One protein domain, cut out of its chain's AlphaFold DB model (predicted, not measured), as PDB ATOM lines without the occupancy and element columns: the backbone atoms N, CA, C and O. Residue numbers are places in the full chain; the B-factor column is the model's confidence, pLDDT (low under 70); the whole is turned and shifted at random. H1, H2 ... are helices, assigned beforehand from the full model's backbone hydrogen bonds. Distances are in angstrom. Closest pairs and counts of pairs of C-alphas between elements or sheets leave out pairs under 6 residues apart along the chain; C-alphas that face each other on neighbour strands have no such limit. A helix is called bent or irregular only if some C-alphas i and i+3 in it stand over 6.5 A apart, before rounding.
ATOM      1  N   HIS A  37     440.364 556.372 878.624       77.06
ATOM      2  CA  HIS A  37     441.045 557.656 878.623       77.06
ATOM      3  C   HIS A  37     440.530 558.499 879.791       77.06
ATOM      4  O   HIS A  37     439.338 558.763 879.888       77.06
ATOM      5  N   SER A  38     441.417 558.934 880.685       89.75
ATOM      6  CA  SER A  38     441.063 559.924 881.709       89.75
ATOM      7  C   SER A  38     440.994 561.331 881.100       89.75
ATOM      8  O   SER A  38     441.627 561.601 880.079       89.75
ATOM      9  N   THR A  39     440.303 562.271 881.757       87.38
ATOM     10  CA  THR A  39     440.280 563.693 881.348       87.38
ATOM     11  C   THR A  39     441.685 564.272 881.176       87.38
ATOM     12  O   THR A  39     441.944 565.009 880.229       87.38
ATOM     13  N   LYS A  40     442.611 563.890 882.063       90.38
ATOM     14  CA  LYS A  40     444.018 564.305 882.030       90.38
ATOM     15  C   LYS A  40     444.749 563.770 880.801       90.38
ATOM     16  O   LYS A  40     445.540 564.492 880.204       90.38
ATOM     17  N   GLN A  41     444.479 562.516 880.433       87.88
ATOM     18  CA  GLN A  41     445.085 561.893 879.262       87.88
ATOM     19  C   GLN A  41     444.591 562.558 877.975       87.88
ATOM     20  O   GLN A  41     445.410 562.961 877.161       87.88
ATOM     21  N   LEU A  42     443.278 562.784 877.843       87.94
ATOM     22  CA  LEU A  42     442.717 563.473 876.673       87.94
ATOM     23  C   LEU A  42     443.223 564.915 876.535       87.94
ATOM     24  O   LEU A  42     443.455 565.373 875.421       87.94
ATOM     25  N   ALA A  43     443.422 565.626 877.648       87.88
ATOM     26  CA  ALA A  43     443.994 566.973 877.632       87.88
ATOM     27  C   ALA A  43     445.440 566.983 877.105       87.88
ATOM     28  O   ALA A  43     445.812 567.861 876.327       87.88
ATOM     29  N   ARG A  44     446.246 565.985 877.494       87.88
ATOM     30  CA  ARG A  44     447.621 565.814 877.005       87.88
ATOM     31  C   ARG A  44     447.654 565.428 875.527       87.88
ATOM     32  O   ARG A  44     448.428 566.016 874.778       87.88
ATOM     33  N   ASP A  45     446.809 564.488 875.116       85.94
ATOM     34  CA  ASP A  45     446.714 564.048 873.720       85.94
ATOM     35  C   ASP A  45     446.291 565.225 872.816       85.94
ATOM     36  O   ASP A  45     446.842 565.428 871.732       85.94
ATOM     37  N   PHE A  46     445.376 566.074 873.303       88.06
ATOM     38  CA  PHE A  46     444.991 567.305 872.618       88.06
ATOM     39  C   PHE A  46     446.143 568.316 872.535       88.06
ATOM     40  O   PHE A  46     446.405 568.836 871.452       88.06
ATOM     41  N   ALA A  47     446.878 568.556 873.628       85.19
ATOM     42  CA  ALA A  47     448.043 569.448 873.621       85.19
ATOM     43  C   ALA A  47     449.108 568.998 872.606       85.19
ATOM     44  O   ALA A  47     449.591 569.806 871.820       85.19
ATOM     45  N   GLN A  48     449.413 567.699 872.554       86.06
ATOM     46  CA  GLN A  48     450.376 567.144 871.597       86.06
ATOM     47  C   GLN A  48     449.916 567.307 870.143       86.06
ATOM     48  O   GLN A  48     450.727 567.628 869.276       86.06
ATOM     49  N   SER A  49     448.622 567.125 869.864       84.19
ATOM     50  CA  SER A  49     448.063 567.358 868.525       84.19
ATOM     51  C   SER A  49     448.202 568.822 868.084       84.19
ATOM     52  O   SER A  49     448.548 569.100 866.932       84.19
ATOM     53  N   VAL A  50     447.978 569.755 869.015       83.19
ATOM     54  CA  VAL A  50     448.130 571.198 868.786       83.19
ATOM     55  C   VAL A  50     449.602 571.570 868.572       83.19
ATOM     56  O   VAL A  50     449.909 572.209 867.567       83.19
ATOM     57  N   ASN A  51     450.516 571.110 869.433       82.56
ATOM     58  CA  ASN A  51     451.954 571.403 869.327       82.56
ATOM     59  C   ASN A  51     452.563 570.853 868.024       82.56
ATOM     60  O   ASN A  51     453.396 571.500 867.398       82.56
ATOM     61  N   ASN A  52     452.092 569.693 867.556       78.88
ATOM     62  CA  ASN A  52     452.533 569.095 866.293       78.88
ATOM     63  C   ASN A  52     451.930 569.777 865.047       78.88
ATOM     64  O   ASN A  52     452.076 569.257 863.942       78.88
ATOM     65  N   ARG A  53     451.224 570.909 865.210       64.31
ATOM     66  CA  ARG A  53     450.569 571.698 864.148       64.31
ATOM     67  C   ARG A  53     449.597 570.910 863.267       64.31
ATOM     68  O   ARG A  53     449.195 571.383 862.208       64.31
ATOM     69  N   ASN A  54     449.157 569.736 863.718       58.66
ATOM     70  CA  ASN A  54     448.194 568.937 862.971       58.66
ATOM     71  C   ASN A  54     446.787 569.524 863.051       58.66
ATOM     72  O   ASN A  54     445.980 569.176 862.192       58.66
ATOM     73  N   GLY A  55     446.501 570.407 864.027       51.31
ATOM     74  CA  GLY A  55     445.393 571.386 864.064       51.31
ATOM     75  C   GLY A  55     443.970 570.852 863.844       51.31
ATOM     76  O   GLY A  55     442.999 571.612 863.811       51.31
ATOM     77  N   THR A  56     443.841 569.545 863.667       58.50
ATOM     78  CA  THR A  56     442.648 568.814 863.287       58.50
ATOM     79  C   THR A  56     442.136 568.154 864.544       58.50
ATOM     80  O   THR A  56     442.804 567.344 865.189       58.50
ATOM     81  N   ILE A  57     440.933 568.560 864.928       65.00
ATOM     82  CA  ILE A  57     440.240 567.933 866.038       65.00
ATOM     83  C   ILE A  57     439.793 566.570 865.539       65.00
ATOM     84  O   ILE A  57     438.904 566.480 864.695       65.00
ATOM     85  N   GLN A  58     440.438 565.523 866.039       73.69
ATOM     86  CA  GLN A  58     440.036 564.156 865.752       73.69
ATOM     87  C   GLN A  58     438.641 563.920 866.342       73.69
ATOM     88  O   GLN A  58     438.399 564.232 867.510       73.69
ATOM     89  N   ASP A  59     437.718 563.371 865.550       76.38
ATOM     90  CA  ASP A  59     436.357 563.063 866.014       76.38
ATOM     91  C   ASP A  59     436.365 562.094 867.211       76.38
ATOM     92  O   ASP A  59     435.508 562.180 868.093       76.38
ATOM     93  N   ASP A  60     437.407 561.267 867.311       77.81
ATOM     94  CA  ASP A  60     437.665 560.370 868.438       77.81
ATOM     95  C   ASP A  60     437.849 561.122 869.767       77.81
ATOM     96  O   ASP A  60     437.358 560.672 870.805       77.81
ATOM     97  N   LEU A  61     438.479 562.306 869.756       82.62
ATOM     98  CA  LEU A  61     438.639 563.148 870.948       82.62
ATOM     99  C   LEU A  61     437.282 563.680 871.427       82.62
ATOM    100  O   LEU A  61     436.981 563.649 872.620       82.62
ATOM    101  N   ILE A  62     436.439 564.139 870.500       83.44
ATOM    102  CA  ILE A  62     435.093 564.645 870.811       83.44
ATOM    103  C   ILE A  62     434.221 563.525 871.364       83.44
ATOM    104  O   ILE A  62     433.529 563.719 872.367       83.44
ATOM    105  N   PHE A  63     434.277 562.349 870.740       81.62
ATOM    106  CA  PHE A  63     433.555 561.172 871.201       81.62
ATOM    107  C   PHE A  63     434.002 560.763 872.610       81.62
ATOM    108  O   PHE A  63     433.159 560.565 873.489       81.62
ATOM    109  N   ALA A  64     435.312 560.725 872.869       82.81
ATOM    110  CA  ALA A  64     435.864 560.400 874.180       82.81
ATOM    111  C   ALA A  64     435.446 561.416 875.261       82.81
ATOM    112  O   ALA A  64     435.025 561.021 876.348       82.81
ATOM    113  N   LEU A  65     435.471 562.719 874.958       84.44
ATOM    114  CA  LEU A  65     435.015 563.770 875.878       84.44
ATOM    115  C   LEU A  65     433.508 563.672 876.170       84.44
ATOM    116  O   LEU A  65     433.090 563.793 877.325       84.44
ATOM    117  N   CYS A  66     432.688 563.380 875.156       84.75
ATOM    118  CA  CYS A  66     431.255 563.132 875.334       84.75
ATOM    119  C   CYS A  66     430.988 561.908 876.221       84.75
ATOM    120  O   CYS A  66     430.104 561.948 877.080       84.75
ATOM    121  N   MET A  67     431.756 560.831 876.040       83.44
ATOM    122  CA  MET A  67     431.649 559.619 876.855       83.44
ATOM    123  C   MET A  67     432.032 559.876 878.314       83.44
ATOM    124  O   MET A  67     431.285 559.476 879.205       83.44
ATOM    125  N   LEU A  68     433.117 560.613 878.575       82.62
ATOM    126  CA  LEU A  68     433.494 560.997 879.939       82.62
ATOM    127  C   LEU A  68     432.458 561.911 880.601       82.62
ATOM    128  O   LEU A  68     432.173 561.755 881.787       82.62
ATOM    129  N   LYS A  69     431.832 562.831 879.849       84.44
ATOM    130  CA  LYS A  69     430.721 563.635 880.383       84.44
ATOM    131  C   LYS A  69     429.521 562.759 880.746       84.44
ATOM    132  O   LYS A  69     428.956 562.932 881.821       84.44
ATOM    133  N   ARG A  70     429.145 561.802 879.888       83.62
ATOM    134  CA  ARG A  70     428.050 560.847 880.165       83.62
ATOM    135  C   ARG A  70     428.332 559.969 881.383       83.62
ATOM    136  O   ARG A  70     427.406 559.613 882.097       83.62
ATOM    137  N   GLN A  71     429.601 559.652 881.624       85.06
ATOM    138  CA  GLN A  71     430.059 558.902 882.793       85.06
ATOM    139  C   GLN A  71     430.260 559.777 884.040       85.06
ATOM    140  O   GLN A  71     430.646 559.249 885.076       85.06
ATOM    141  N   LEU A  72     430.006 561.092 883.960       80.94
ATOM    142  CA  LEU A  72     430.228 562.068 885.039       80.94
ATOM    143  C   LEU A  72     431.683 562.126 885.544       80.94
ATOM    144  O   LEU A  72     431.949 562.599 886.644       80.94
ATOM    145  N   THR A  73     432.637 561.669 884.733       84.44
ATOM    146  CA  THR A  73     434.073 561.656 885.053       84.44
ATOM    147  C   THR A  73     434.835 562.798 884.385       84.44
ATOM    148  O   THR A  73     436.023 562.983 884.648       84.44
ATOM    149  N   PHE A  74     434.170 563.580 883.529       88.19
ATOM    150  CA  PHE A  74     434.749 564.752 882.881       88.19
ATOM    151  C   PHE A  74     434.680 566.006 883.756       88.19
ATOM    152  O   PHE A  74     433.620 566.359 884.269       88.19
ATOM    153  N   SER A  75     435.794 566.738 883.823       90.12
ATOM    154  CA  SER A  75     435.849 568.091 884.374       90.12
ATOM    155  C   SER A  75     436.514 569.043 883.383       90.12
ATOM    156  O   SER A  75     437.686 568.869 883.038       90.12
ATOM    157  N   SER A  76     435.780 570.074 882.955       88.00
ATOM    158  CA  SER A  76     436.273 571.116 882.045       88.00
ATOM    159  C   SER A  76     437.464 571.854 882.652       88.00
ATOM    160  O   SER A  76     438.445 572.111 881.961       88.00
ATOM    161  N   SER A  77     437.431 572.103 883.965       87.50
ATOM    162  CA  SER A  77     438.509 572.801 884.662       87.50
ATOM    163  C   SER A  77     439.791 571.969 884.756       87.50
ATOM    164  O   SER A  77     440.894 572.496 884.620       87.50
ATOM    165  N   VAL A  78     439.668 570.654 884.953       90.00
ATOM    166  CA  VAL A  78     440.819 569.739 884.961       90.00
ATOM    167  C   VAL A  78     441.374 569.558 883.551       90.00
ATOM    168  O   VAL A  78     442.588 569.481 883.378       90.00
ATOM    169  N   PHE A  79     440.499 569.510 882.544       91.88
ATOM    170  CA  PHE A  79     440.904 569.414 881.147       91.88
ATOM    171  C   PHE A  79     441.724 570.632 880.718       91.88
ATOM    172  O   PHE A  79     442.846 570.470 880.248       91.88
ATOM    173  N   VAL A  80     441.197 571.842 880.931       90.38
ATOM    174  CA  VAL A  80     441.854 573.097 880.536       90.38
ATOM    175  C   VAL A  80     443.194 573.272 881.249       90.38
ATOM    176  O   VAL A  80     444.201 573.495 880.585       90.38
ATOM    177  N   SER A  81     443.247 573.091 882.569       90.94
ATOM    178  CA  SER A  81     444.494 573.251 883.331       90.94
ATOM    179  C   SER A  81     445.582 572.262 882.906       90.94
ATOM    180  O   SER A  81     446.755 572.624 882.829       90.94
ATOM    181  N   HIS A  82     445.223 571.009 882.606       90.38
ATOM    182  CA  HIS A  82     446.188 570.032 882.092       90.38
ATOM    183  C   HIS A  82     446.578 570.283 880.641       90.38
ATOM    184  O   HIS A  82     447.728 570.033 880.288       90.38
ATOM    185  N   TRP A  83     445.659 570.785 879.820       91.50
ATOM    186  CA  TRP A  83     445.962 571.185 878.454       91.50
ATOM    187  C   TRP A  83     446.965 572.343 878.447       91.50
ATOM    188  O   TRP A  83     448.040 572.196 877.877       91.50
ATOM    189  N   LEU A  84     446.689 573.423 879.187       88.69
ATOM    190  CA  LEU A  84     447.578 574.583 879.334       88.69
ATOM    191  C   LEU A  84     448.971 574.217 879.861       88.69
ATOM    192  O   LEU A  84     449.958 574.803 879.427       88.69
ATOM    193  N   LYS A  85     449.059 573.240 880.776       89.94
ATOM    194  CA  LYS A  85     450.333 572.745 881.325       89.94
ATOM    195  C   LYS A  85     451.187 571.994 880.295       89.94
ATOM    196  O   LYS A  85     452.399 571.908 880.461       89.94
ATOM    197  N   HIS A  86     450.558 571.385 879.293       87.69
ATOM    198  CA  HIS A  86     451.223 570.558 878.282       87.69
ATOM    199  C   HIS A  86     451.308 571.231 876.906       87.69
ATOM    200  O   HIS A  86     451.883 570.657 875.981       87.69
ATOM    201  N   LEU A  87     450.732 572.421 876.771       85.44
ATOM    202  CA  LEU A  87     450.784 573.238 875.574       85.44
ATOM    203  C   LEU A  87     452.126 573.975 875.506       85.44
ATOM    204  O   LEU A  87     452.540 574.574 876.499       85.44
ATOM    205  N   ASP A  88     452.769 573.980 874.336       79.31
ATOM    206  CA  ASP A  88     453.866 574.918 874.084       79.31
ATOM    207  C   ASP A  88     453.259 576.311 873.913       79.31
ATOM    208  O   ASP A  88     452.612 576.615 872.910       79.31
ATOM    209  N   GLN A  89     453.429 577.157 874.929       69.44
ATOM    210  CA  GLN A  89     452.872 578.509 874.972       69.44
ATOM    211  C   GLN A  89     453.707 579.469 874.114       69.44
ATOM    212  O   GLN A  89     454.280 580.438 874.610       69.44
ATOM    213  N   SER A  90     453.782 579.194 872.810       71.44
ATOM    214  CA  SER A  90     454.318 580.148 871.844       71.44
ATOM    215  C   SER A  90     453.479 581.424 871.881       71.44
ATOM    216  O   SER A  90     452.250 581.377 871.806       71.44
ATOM    217  N   ILE A  91     454.151 582.565 872.006       63.59
ATOM    218  CA  ILE A  91     453.520 583.890 872.039       63.59
ATOM    219  C   ILE A  91     453.070 584.305 870.625       63.59
ATOM    220  O   ILE A  91     452.042 584.970 870.487       63.59
ATOM    221  N   ASP A  92     453.768 583.817 869.592       69.94
ATOM    222  CA  ASP A  92     453.665 584.274 868.197       69.94
ATOM    223  C   ASP A  92     452.810 583.361 867.295       69.94
ATOM    224  O   ASP A  92     452.835 583.482 866.071       69.94
ATOM    225  N   ASP A  93     452.069 582.409 867.865       76.19
ATOM    226  CA  ASP A  93     451.237 581.474 867.098       76.19
ATOM    227  C   ASP A  93     449.822 581.401 867.690       76.19
ATOM    228  O   ASP A  93     449.697 580.915 868.813       76.19
ATOM    229  N   PRO A  94     448.759 581.839 866.976       81.75
ATOM    230  CA  PRO A  94     447.380 581.760 867.465       81.75
ATOM    231  C   PRO A  94     446.794 580.340 867.404       81.75
ATOM    232  O   PRO A  94     445.681 580.111 867.886       81.75
ATOM    233  N   THR A  95     447.501 579.372 866.804       82.69
ATOM    234  CA  THR A  95     447.029 577.992 866.589       82.69
ATOM    235  C   THR A  95     446.428 577.339 867.839       82.69
ATOM    236  O   THR A  95     445.373 576.708 867.706       82.69
ATOM    237  N   PRO A  96     446.989 577.491 869.054       86.06
ATOM    238  CA  PRO A  96     446.380 576.930 870.255       86.06
ATOM    239  C   PRO A  96     445.008 577.519 870.580       86.06
ATOM    240  O   PRO A  96     444.073 576.778 870.895       86.06
ATOM    241  N   LEU A  97     444.870 578.842 870.459       86.62
ATOM    242  CA  LEU A  97     443.628 579.558 870.734       86.62
ATOM    243  C   LEU A  97     442.542 579.189 869.704       86.62
ATOM    244  O   LEU A  97     441.383 578.958 870.062       86.62
ATOM    245  N   VAL A  98     442.936 579.034 868.436       86.94
ATOM    246  CA  VAL A  98     442.073 578.566 867.336       86.94
ATOM    247  C   VAL A  98     441.631 577.121 867.536       86.94
ATOM    248  O   VAL A  98     440.452 576.798 867.379       86.94
ATOM    249  N   ALA A  99     442.561 576.231 867.880       85.62
ATOM    250  CA  ALA A  99     442.267 574.818 868.085       85.62
ATOM    251  C   ALA A  99     441.310 574.614 869.265       85.62
ATOM    252  O   ALA A  99     440.361 573.834 869.162       85.62
ATOM    253  N   PHE A 100     441.515 575.352 870.361       90.00
ATOM    254  CA  PHE A 100     440.602 575.321 871.497       90.00
ATOM    255  C   PHE A 100     439.221 575.859 871.140       90.00
ATOM    256  O   PHE A 100     438.223 575.237 871.487       90.00
ATOM    257  N   HIS A 101     439.148 576.968 870.402       89.62
ATOM    258  CA  HIS A 101     437.875 577.535 869.957       89.62
ATOM    259  C   HIS A 101     437.076 576.551 869.098       89.62
ATOM    260  O   HIS A 101     435.899 576.297 869.363       89.62
ATOM    261  N   ARG A 102     437.729 575.899 868.134       87.25
ATOM    262  CA  ARG A 102     437.103 574.858 867.306       87.25
ATOM    263  C   ARG A 102     436.623 573.660 868.135       87.25
ATOM    264  O   ARG A 102     435.620 573.034 867.796       87.25
ATOM    265  N   LEU A 103     437.320 573.324 869.222       86.31
ATOM    266  CA  LEU A 103     436.902 572.255 870.128       86.31
ATOM    267  C   LEU A 103     435.698 572.699 870.968       86.31
ATOM    268  O   LEU A 103     434.711 571.971 871.059       86.31
ATOM    269  N   ALA A 104     435.754 573.908 871.526       87.56
ATOM    270  CA  ALA A 104     434.711 574.501 872.354       87.56
ATOM    271  C   ALA A 104     433.403 574.726 871.578       87.56
ATOM    272  O   ALA A 104     432.325 574.453 872.100       87.56
ATOM    273  N   THR A 105     433.470 575.141 870.312       84.31
ATOM    274  CA  THR A 105     432.288 575.310 869.446       84.31
ATOM    275  C   THR A 105     431.582 573.982 869.165       84.31
ATOM    276  O   THR A 105     430.352 573.913 869.221       84.31
ATOM    277  N   ARG A 106     432.333 572.889 868.962       83.38
ATOM    278  CA  ARG A 106     431.769 571.530 868.825       83.38
ATOM    279  C   ARG A 106     431.271 570.944 870.152       83.38
ATOM    280  O   ARG A 106     430.469 570.014 870.146       83.38
ATOM    281  N   LEU A 107     431.728 571.486 871.280       84.19
ATOM    282  CA  LEU A 107     431.459 571.003 872.635       84.19
ATOM    283  C   LEU A 107     430.809 572.073 873.523       84.19
ATOM    284  O   LEU A 107     431.031 572.074 874.731       84.19
ATOM    285  N   THR A 108     429.979 572.958 872.968       74.56
ATOM    286  CA  THR A 108     429.457 574.168 873.646       74.56
ATOM    287  C   THR A 108     428.834 573.922 875.024       74.56
ATOM    288  O   THR A 108     428.975 574.753 875.915       74.56
ATOM    289  N   SER A 109     428.188 572.771 875.250       76.12
ATOM    290  CA  SER A 109     427.605 572.411 876.558       76.12
ATOM    291  C   SER A 109     428.578 571.727 877.532       76.12
ATOM    292  O   SER A 109     428.219 571.441 878.675       76.12
ATOM    293  N   ILE A 110     429.769 571.349 877.072       82.31
ATOM    294  CA  ILE A 110     430.758 570.525 877.784       82.31
ATOM    295  C   ILE A 110     432.004 571.351 878.119       82.31
ATOM    296  O   ILE A 110     432.493 571.296 879.245       82.31
ATOM    297  N   LEU A 111     432.510 572.125 877.161       85.81
ATOM    298  CA  LEU A 111     433.762 572.864 877.268       85.81
ATOM    299  C   LEU A 111     433.569 574.291 876.727       85.81
ATOM    300  O   LEU A 111     433.770 574.520 875.536       85.81
ATOM    301  N   PRO A 112     433.141 575.250 877.569       86.38
ATOM    302  CA  PRO A 112     432.937 576.627 877.138       86.38
ATOM    303  C   PRO A 112     434.262 577.396 877.043       86.38
ATOM    304  O   PRO A 112     435.199 577.141 877.802       86.38
ATOM    305  N   VAL A 113     434.301 578.404 876.166       86.69
ATOM    306  CA  VAL A 113     435.446 579.322 875.994       86.69
ATOM    307  C   VAL A 113     435.820 580.025 877.304       86.69
ATOM    308  O   VAL A 113     436.999 580.171 877.619       86.69
ATOM    309  N   SER A 114     434.828 580.377 878.124       84.38
ATOM    310  CA  SER A 114     435.039 581.004 879.434       84.38
ATOM    311  C   SER A 114     435.887 580.161 880.390       84.38
ATOM    312  O   SER A 114     436.597 580.717 881.221       84.38
ATOM    313  N   CYS A 115     435.881 578.829 880.258       85.88
ATOM    314  CA  CYS A 115     436.700 577.958 881.101       85.88
ATOM    315  C   CYS A 115     438.199 578.137 880.820       85.88
ATOM    316  O   CYS A 115     439.000 578.075 881.751       85.88
ATOM    317  N   LEU A 116     438.571 578.413 879.564       88.56
ATOM    318  CA  LEU A 116     439.943 578.763 879.203       88.56
ATOM    319  C   LEU A 116     440.336 580.120 879.783       88.56
ATOM    320  O   LEU A 116     441.370 580.232 880.436       88.56
ATOM    321  N   LEU A 117     439.480 581.124 879.601       85.06
ATOM    322  CA  LEU A 117     439.723 582.484 880.087       85.06
ATOM    323  C   LEU A 117     439.892 582.565 881.613       85.06
ATOM    324  O   LEU A 117     440.613 583.423 882.105       85.06
ATOM    325  N   GLN A 118     439.250 581.679 882.375       85.00
ATOM    326  CA  GLN A 118     439.383 581.633 883.836       85.00
ATOM    327  C   GLN A 118     440.704 581.026 884.326       85.00
ATOM    328  O   GLN A 118     441.048 581.200 885.492       85.00
ATOM    329  N   GLN A 119     441.407 580.263 883.485       85.56
ATOM    330  CA  GLN A 119     442.561 579.458 883.905       85.56
ATOM    331  C   GLN A 119     443.864 579.814 883.211       85.56
ATOM    332  O   GLN A 119     444.936 579.533 883.747       85.56
ATOM    333  N   ALA A 120     443.780 580.358 882.004       84.75
ATOM    334  CA  ALA A 120     444.946 580.775 881.262       84.75
ATOM    335  C   ALA A 120     445.546 582.049 881.850       84.75
ATOM    336  O   ALA A 120     444.847 582.883 882.430       84.75
ATOM    337  N   ASP A 121     446.850 582.207 881.636       83.06
ATOM    338  CA  ASP A 121     447.500 583.474 881.903       83.06
ATOM    339  C   ASP A 121     446.898 584.575 881.018       83.06
ATOM    340  O   ASP A 121     446.665 584.399 879.815       83.06
ATOM    341  N   SER A 122     446.629 585.722 881.634       72.94
ATOM    342  CA  SER A 122     445.966 586.811 880.936       72.94
ATOM    343  C   SER A 122     446.840 587.492 879.899       72.94
ATOM    344  O   SER A 122     446.321 587.954 878.888       72.94
ATOM    345  N   GLU A 123     448.156 587.556 880.122       71.56
ATOM    346  CA  GLU A 123     449.051 588.162 879.141       71.56
ATOM    347  C   GLU A 123     449.162 587.278 877.905       71.56
ATOM    348  O   GLU A 123     449.144 587.791 876.783       71.56
ATOM    349  N   TRP A 124     449.205 585.959 878.107       83.19
ATOM    350  CA  TRP A 124     449.185 584.989 877.021       83.19
ATOM    351  C   TRP A 124     447.914 585.116 876.178       83.19
ATOM    352  O   TRP A 124     448.006 585.289 874.964       83.19
ATOM    353  N   ILE A 125     446.726 585.121 876.791       80.81
ATOM    354  CA  ILE A 125     445.475 585.259 876.032       80.81
ATOM    355  C   ILE A 125     445.380 586.601 875.308       80.81
ATOM    356  O   ILE A 125     444.983 586.619 874.145       80.81
ATOM    357  N   CYS A 126     445.775 587.710 875.942       70.62
ATOM    358  CA  CYS A 126     445.813 589.004 875.261       70.62
ATOM    359  C   CYS A 126     446.717 588.948 874.019       70.62
ATOM    360  O   CYS A 126     446.296 589.362 872.941       70.62
ATOM    361  N   SER A 127     447.914 588.364 874.142       72.50
ATOM    362  CA  SER A 127     448.841 588.198 873.016       72.50
ATOM    363  C   SER A 127     448.242 587.354 871.889       72.50
ATOM    364  O   SER A 127     448.343 587.697 870.714       72.50
ATOM    365  N   GLN A 128     447.563 586.265 872.237       79.00
ATOM    366  CA  GLN A 128     446.929 585.370 871.273       79.00
ATOM    367  C   GLN A 128     445.734 586.029 870.567       79.00
ATOM    368  O   GLN A 128     445.553 585.845 869.365       79.00
ATOM    369  N   CYS A 129     444.950 586.851 871.271       73.62
ATOM    370  CA  CYS A 129     443.899 587.671 870.666       73.62
ATOM    371  C   CYS A 129     444.468 588.701 869.676       73.62
ATOM    372  O   CYS A 129     443.895 588.880 868.601       73.62
ATOM    373  N   CYS A 130     445.617 589.318 869.975       63.94
ATOM    374  CA  CYS A 130     446.327 590.176 869.020       63.94
ATOM    375  C   CYS A 130     446.767 589.391 867.770       63.94
ATOM    376  O   CYS A 130     446.594 589.865 866.649       63.94
ATOM    377  N   MET A 131     447.255 588.158 867.927       68.62
ATOM    378  CA  MET A 131     447.634 587.304 866.793       68.62
ATOM    379  C   MET A 131     446.432 586.853 865.944       68.62
ATOM    380  O   MET A 131     446.517 586.834 864.714       68.62
ATOM    381  N   LEU A 132     445.288 586.527 866.559       68.69
ATOM    382  CA  LEU A 132     444.035 586.263 865.830       68.69
ATOM    383  C   LEU A 132     443.621 587.461 864.978       68.69
ATOM    384  O   LEU A 132     443.144 587.301 863.855       68.69
ATOM    385  N   LEU A 133     443.824 588.663 865.510       60.91
ATOM    386  CA  LEU A 133     443.516 589.896 864.814       60.91
ATOM    387  C   LEU A 133     444.443 590.122 863.610       60.91
ATOM    388  O   LEU A 133     443.962 590.382 862.510       60.91
ATOM    389  N   GLN A 134     445.753 589.938 863.783       59.44
ATOM    390  CA  GLN A 134     446.725 590.016 862.684       59.44
ATOM    391  C   GLN A 134     446.455 588.998 861.574       59.44
ATOM    392  O   GLN A 134     446.611 589.297 860.394       59.44
ATOM    393  N   THR A 135     446.018 587.797 861.953       62.56
ATOM    394  CA  THR A 135     445.672 586.715 861.020       62.56
ATOM    395  C   THR A 135     444.247 586.824 860.463       62.56
ATOM    396  O   THR A 135     443.788 585.909 859.780       62.56
ATOM    397  N   GLN A 136     443.553 587.942 860.726       60.94
ATOM    398  CA  GLN A 136     442.191 588.249 860.269       60.94
ATOM    399  C   GLN A 136     441.131 587.209 860.673       60.94
ATOM    400  O   GLN A 136     440.106 587.053 860.013       60.94
ATOM    401  N   GLN A 137     441.325 586.511 861.792       67.19
ATOM    402  CA  GLN A 137     440.359 585.550 862.330       67.19
ATOM    403  C   GLN A 137     439.346 586.241 863.251       67.19
ATOM    404  O   GLN A 137     439.227 585.930 864.439       67.19
ATOM    405  N   THR A 138     438.618 587.212 862.695       61.47
ATOM    406  CA  THR A 138     437.739 588.118 863.452       61.47
ATOM    407  C   THR A 138     436.570 587.418 864.134       61.47
ATOM    408  O   THR A 138     436.148 587.865 865.194       61.47
ATOM    409  N   ASP A 139     436.075 586.317 863.569       68.25
ATOM    410  CA  ASP A 139     434.941 585.573 864.135       68.25
ATOM    411  C   ASP A 139     435.349 584.842 865.420       68.25
ATOM    412  O   ASP A 139     434.661 584.894 866.436       68.25
ATOM    413  N   ILE A 140     436.537 584.230 865.404       80.19
ATOM    414  CA  ILE A 140     437.121 583.570 866.576       80.19
ATOM    415  C   ILE A 140     437.431 584.616 867.647       80.19
ATOM    416  O   ILE A 140     437.105 584.424 868.817       80.19
ATOM    417  N   LEU A 141     438.030 585.742 867.245       74.19
ATOM    418  CA  LEU A 141     438.304 586.861 868.141       74.19
ATOM    419  C   LEU A 141     437.022 587.376 868.809       74.19
ATOM    420  O   LEU A 141     437.019 587.585 870.021       74.19
ATOM    421  N   ALA A 142     435.937 587.545 868.050       65.44
ATOM    422  CA  ALA A 142     434.663 588.024 868.573       65.44
ATOM    423  C   ALA A 142     434.104 587.105 869.669       65.44
ATOM    424  O   ALA A 142     433.703 587.603 870.719       65.44
ATOM    425  N   ASP A 143     434.173 585.783 869.489       77.12
ATOM    426  CA  ASP A 143     433.720 584.812 870.495       77.12
ATOM    427  C   ASP A 143     434.551 584.862 871.791       77.12
ATOM    428  O   ASP A 143     434.014 584.718 872.894       77.12
ATOM    429  N   TYR A 144     435.864 585.097 871.689       81.50
ATOM    430  CA  TYR A 144     436.719 585.281 872.866       81.50
ATOM    431  C   TYR A 144     436.430 586.597 873.585       81.50
ATOM    432  O   TYR A 144     436.331 586.604 874.813       81.50
ATOM    433  N   LEU A 145     436.256 587.693 872.844       69.31
ATOM    434  CA  LEU A 145     435.893 588.989 873.415       69.31
ATOM    435  C   LEU A 145     434.510 588.937 874.075       69.31
ATOM    436  O   LEU A 145     434.338 589.447 875.180       69.31
ATOM    437  N   GLU A 146     433.543 588.264 873.450       70.44
ATOM    438  CA  GLU A 146     432.226 588.004 874.033       70.44
ATOM    439  C   GLU A 146     432.356 587.244 875.356       70.44
ATOM    440  O   GLU A 146     431.807 587.659 876.382       70.44
ATOM    441  N   ALA A 147     433.135 586.159 875.354       76.00
ATOM    442  CA  ALA A 147     433.366 585.358 876.541       76.00
ATOM    443  C   ALA A 147     434.045 586.178 877.652       76.00
ATOM    444  O   ALA A 147     433.558 586.138 878.781       76.00
ATOM    445  N   MET A 148     435.071 586.982 877.349       73.06
ATOM    446  CA  MET A 148     435.745 587.871 878.312       73.06
ATOM    447  C   MET A 148     434.778 588.871 878.942       73.06
ATOM    448  O   MET A 148     434.752 589.027 880.162       73.06
ATOM    449  N   MET A 149     433.941 589.507 878.122       63.62
ATOM    450  CA  MET A 149     432.964 590.495 878.586       63.62
ATOM    451  C   MET A 149     431.805 589.867 879.370       63.62
ATOM    452  O   MET A 149     431.127 590.543 880.145       63.62
ATOM    453  N   SER A 150     431.584 588.561 879.219       69.94
ATOM    454  CA  SER A 150     430.586 587.821 879.990       69.94
ATOM    455  C   SER A 150     431.063 587.383 881.384       69.94
ATOM    456  O   SER A 150     430.216 587.053 882.215       69.94
ATOM    457  N   MET A 151     432.373 587.424 881.683       67.12
ATOM    458  CA  MET A 151     432.974 586.853 882.908       67.12
ATOM    459  C   MET A 151     432.787 587.668 884.207       67.12
ATOM    460  O   MET A 151     433.477 587.416 885.193       67.12
ATOM    461  N   GLY A 152     431.827 588.595 884.249       59.16
ATOM    462  CA  GLY A 152     431.569 589.471 885.397       59.16
ATOM    463  C   GLY A 152     432.385 590.766 885.353       59.16
ATOM    464  O   GLY A 152     433.463 590.805 884.760       59.16
ATOM    465  N   ASP A 153     431.843 591.821 885.966       52.47
ATOM    466  CA  ASP A 153     432.242 593.218 885.720       52.47
ATOM    467  C   ASP A 153     433.702 593.520 886.112       52.47
ATOM    468  O   ASP A 153     434.404 594.240 885.411       52.47
ATOM    469  N   SER A 154     434.230 592.888 887.165       53.81
ATOM    470  CA  SER A 154     435.621 593.098 887.590       53.81
ATOM    471  C   SER A 154     436.651 592.427 886.676       53.81
ATOM    472  O   SER A 154     437.707 592.996 886.405       53.81
ATOM    473  N   LEU A 155     436.365 591.220 886.176       51.59
ATOM    474  CA  LEU A 155     437.282 590.480 885.307       51.59
ATOM    475  C   LEU A 155     437.231 591.003 883.876       51.59
ATOM    476  O   LEU A 155     438.287 591.161 883.269       51.59
ATOM    477  N   SER A 156     436.046 591.317 883.347       54.16
ATOM    478  CA  SER A 156     435.909 591.919 882.017       54.16
ATOM    479  C   SER A 156     436.708 593.220 881.915       54.16
ATOM    480  O   SER A 156     437.441 593.406 880.946       54.16
ATOM    481  N   LEU A 157     436.661 594.059 882.955       49.81
ATOM    482  CA  LEU A 157     437.435 595.292 883.050       49.81
ATOM    483  C   LEU A 157     438.941 595.028 883.140       49.81
ATOM    484  O   LEU A 157     439.710 595.737 882.505       49.81
ATOM    485  N   ILE A 158     439.387 594.001 883.873       56.53
ATOM    486  CA  ILE A 158     440.805 593.597 883.912       56.53
ATOM    487  C   ILE A 158     441.271 593.114 882.538       56.53
ATOM    488  O   ILE A 158     442.393 593.420 882.151       56.53
ATOM    489  N   TRP A 159     440.435 592.396 881.788       59.53
ATOM    490  CA  TRP A 159     440.758 591.920 880.443       59.53
ATOM    491  C   TRP A 159     440.801 593.048 879.419       59.53
ATOM    492  O   TRP A 159     441.784 593.156 878.696       59.53
ATOM    493  N   LEU A 160     439.793 593.923 879.398       52.94
ATOM    494  CA  LEU A 160     439.770 595.132 878.569       52.94
ATOM    495  C   LEU A 160     440.926 596.056 878.917       52.94
ATOM    496  O   LEU A 160     441.654 596.494 878.033       52.94
ATOM    497  N   ASN A 161     441.151 596.290 880.209       51.62
ATOM    498  CA  ASN A 161     442.308 597.038 880.642       51.62
ATOM    499  C   ASN A 161     443.571 596.323 880.217       51.62
ATOM    500  O   ASN A 161     444.352 596.986 879.600       51.62
ATOM    501  N   ARG A 162     443.804 595.026 880.414       54.19
ATOM    502  CA  ARG A 162     445.064 594.372 879.996       54.19
ATOM    503  C   ARG A 162     445.268 594.343 878.480       54.19
ATOM    504  O   ARG A 162     446.392 594.587 878.044       54.19
ATOM    505  N   LEU A 163     444.208 594.131 877.699       52.56
ATOM    506  CA  LEU A 163     444.205 594.291 876.239       52.56
ATOM    507  C   LEU A 163     444.599 595.721 875.838       52.56
ATOM    508  O   LEU A 163     445.318 595.892 874.864       52.56
ATOM    509  N   CYS A 164     444.188 596.731 876.614       46.47
ATOM    510  CA  CYS A 164     444.478 598.149 876.370       46.47
ATOM    511  C   CYS A 164     445.627 598.746 877.223       46.47
ATOM    512  O   CYS A 164     445.980 599.905 877.040       46.47
ATOM    513  N   ALA A 165     446.185 598.020 878.197       39.53
ATOM    514  CA  ALA A 165     447.069 598.516 879.266       39.53
ATOM    515  C   ALA A 165     448.476 597.968 879.138       39.53
ATOM    516  O   ALA A 165     449.395 598.636 879.606       39.53
ATOM    517  N   LYS A 166     448.667 596.866 878.400       43.25
ATOM    518  CA  LYS A 166     449.958 596.655 877.745       43.25
ATOM    519  C   LYS A 166     450.312 597.868 876.865       43.25
ATOM    520  O   LYS A 166     451.476 598.224 876.804       43.25
ATOM    521  N   ASP A 167     449.304 598.603 876.378       40.47
ATOM    522  CA  ASP A 167     449.473 599.888 875.691       40.47
ATOM    523  C   ASP A 167     449.395 601.147 876.591       40.47
ATOM    524  O   ASP A 167     449.799 602.220 876.154       40.47
ATOM    525  N   ARG A 168     448.924 601.104 877.853       35.66
ATOM    526  CA  ARG A 168     448.775 602.339 878.677       35.66
ATOM    527  C   ARG A 168     450.118 603.038 878.941       35.66
ATOM    528  O   ARG A 168     450.143 604.265 879.040       35.66
ATOM    529  N   ASN A 169     451.214 602.276 878.982       34.03
ATOM    530  CA  ASN A 169     452.577 602.812 878.983       34.03
ATOM    531  C   ASN A 169     453.192 602.828 877.565       34.03
ATOM    532  O   ASN A 169     453.826 603.819 877.202       34.03
ATOM    533  N   ASP A 170     452.912 601.822 876.724       34.00
ATOM    534  CA  ASP A 170     453.530 601.660 875.395       34.00
ATOM    535  C   ASP A 170     452.909 602.481 874.247       34.00
ATOM    536  O   ASP A 170     453.562 602.624 873.218       34.00
TER     537      ASP A 170
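What this domain is: This is residues 37 to 170 of the 526 residues of an uncharacterized protein of Lichtheimia corymbifera JMRC:FSU:9682 (UniProt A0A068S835). Picture two groups of helices at opposite ends of the body, H1, H2 and H3 at one end and H6, H7 and H8 at the other, with H4 and the short H5 in the middle. H1 and H2 form a hairpin with H3 packed on H1; H6 and H7 form another, and H8 packs on both. The printed part has 134 residues, with eight named helices, H1 to H8 in chain order, and no named strand: all helix. It is compact, with a radius of gyration of the C-alphas of 14.8 A and spans of 47 by 31 by 25 A.

How they stand to each other: Start at H8, residues 153 to 170, with a kink of 43 degrees near residue 163; it is only just irregular, C-alphas 166 and 169 being 6.8 A apart. Its residues 155 to 159 alone touch H7, residues 138 to 150, closest at the C-alphas of Ser 156 and Met 149, 4.7 A. H6, residues 122 to 134, forms a hairpin with H7 at a shallow tilt of 30 degrees. H5, residues 113 to 117, touches H7, and also H3, residues 76 to 86, closest at the C-alphas of Leu 116 and Val 80, 6.1 A. H1, residues 39 to 51, touches H3 at a steep tilt of 44 degrees, and H2, residues 59 to 70, forms a hairpin with H1. H4, residues 95 to 106, only just touches H5, with 3 pairs of C-alphas within 8 A. Every O i to N i+4 pair is within hydrogen-bond range in H1 to H7, and 11 of 14 in H8.

Where its parts are: Find C-alpha 39 at (440.280, 563.693, 881.348), where H1 begins; H8 runs 25.1 A to C-alpha 170 at (453.530, 601.660, 875.395).

The domain as a whole: The printed part has no cut and no long link; confidence is low at, among others, residues 149 to 170.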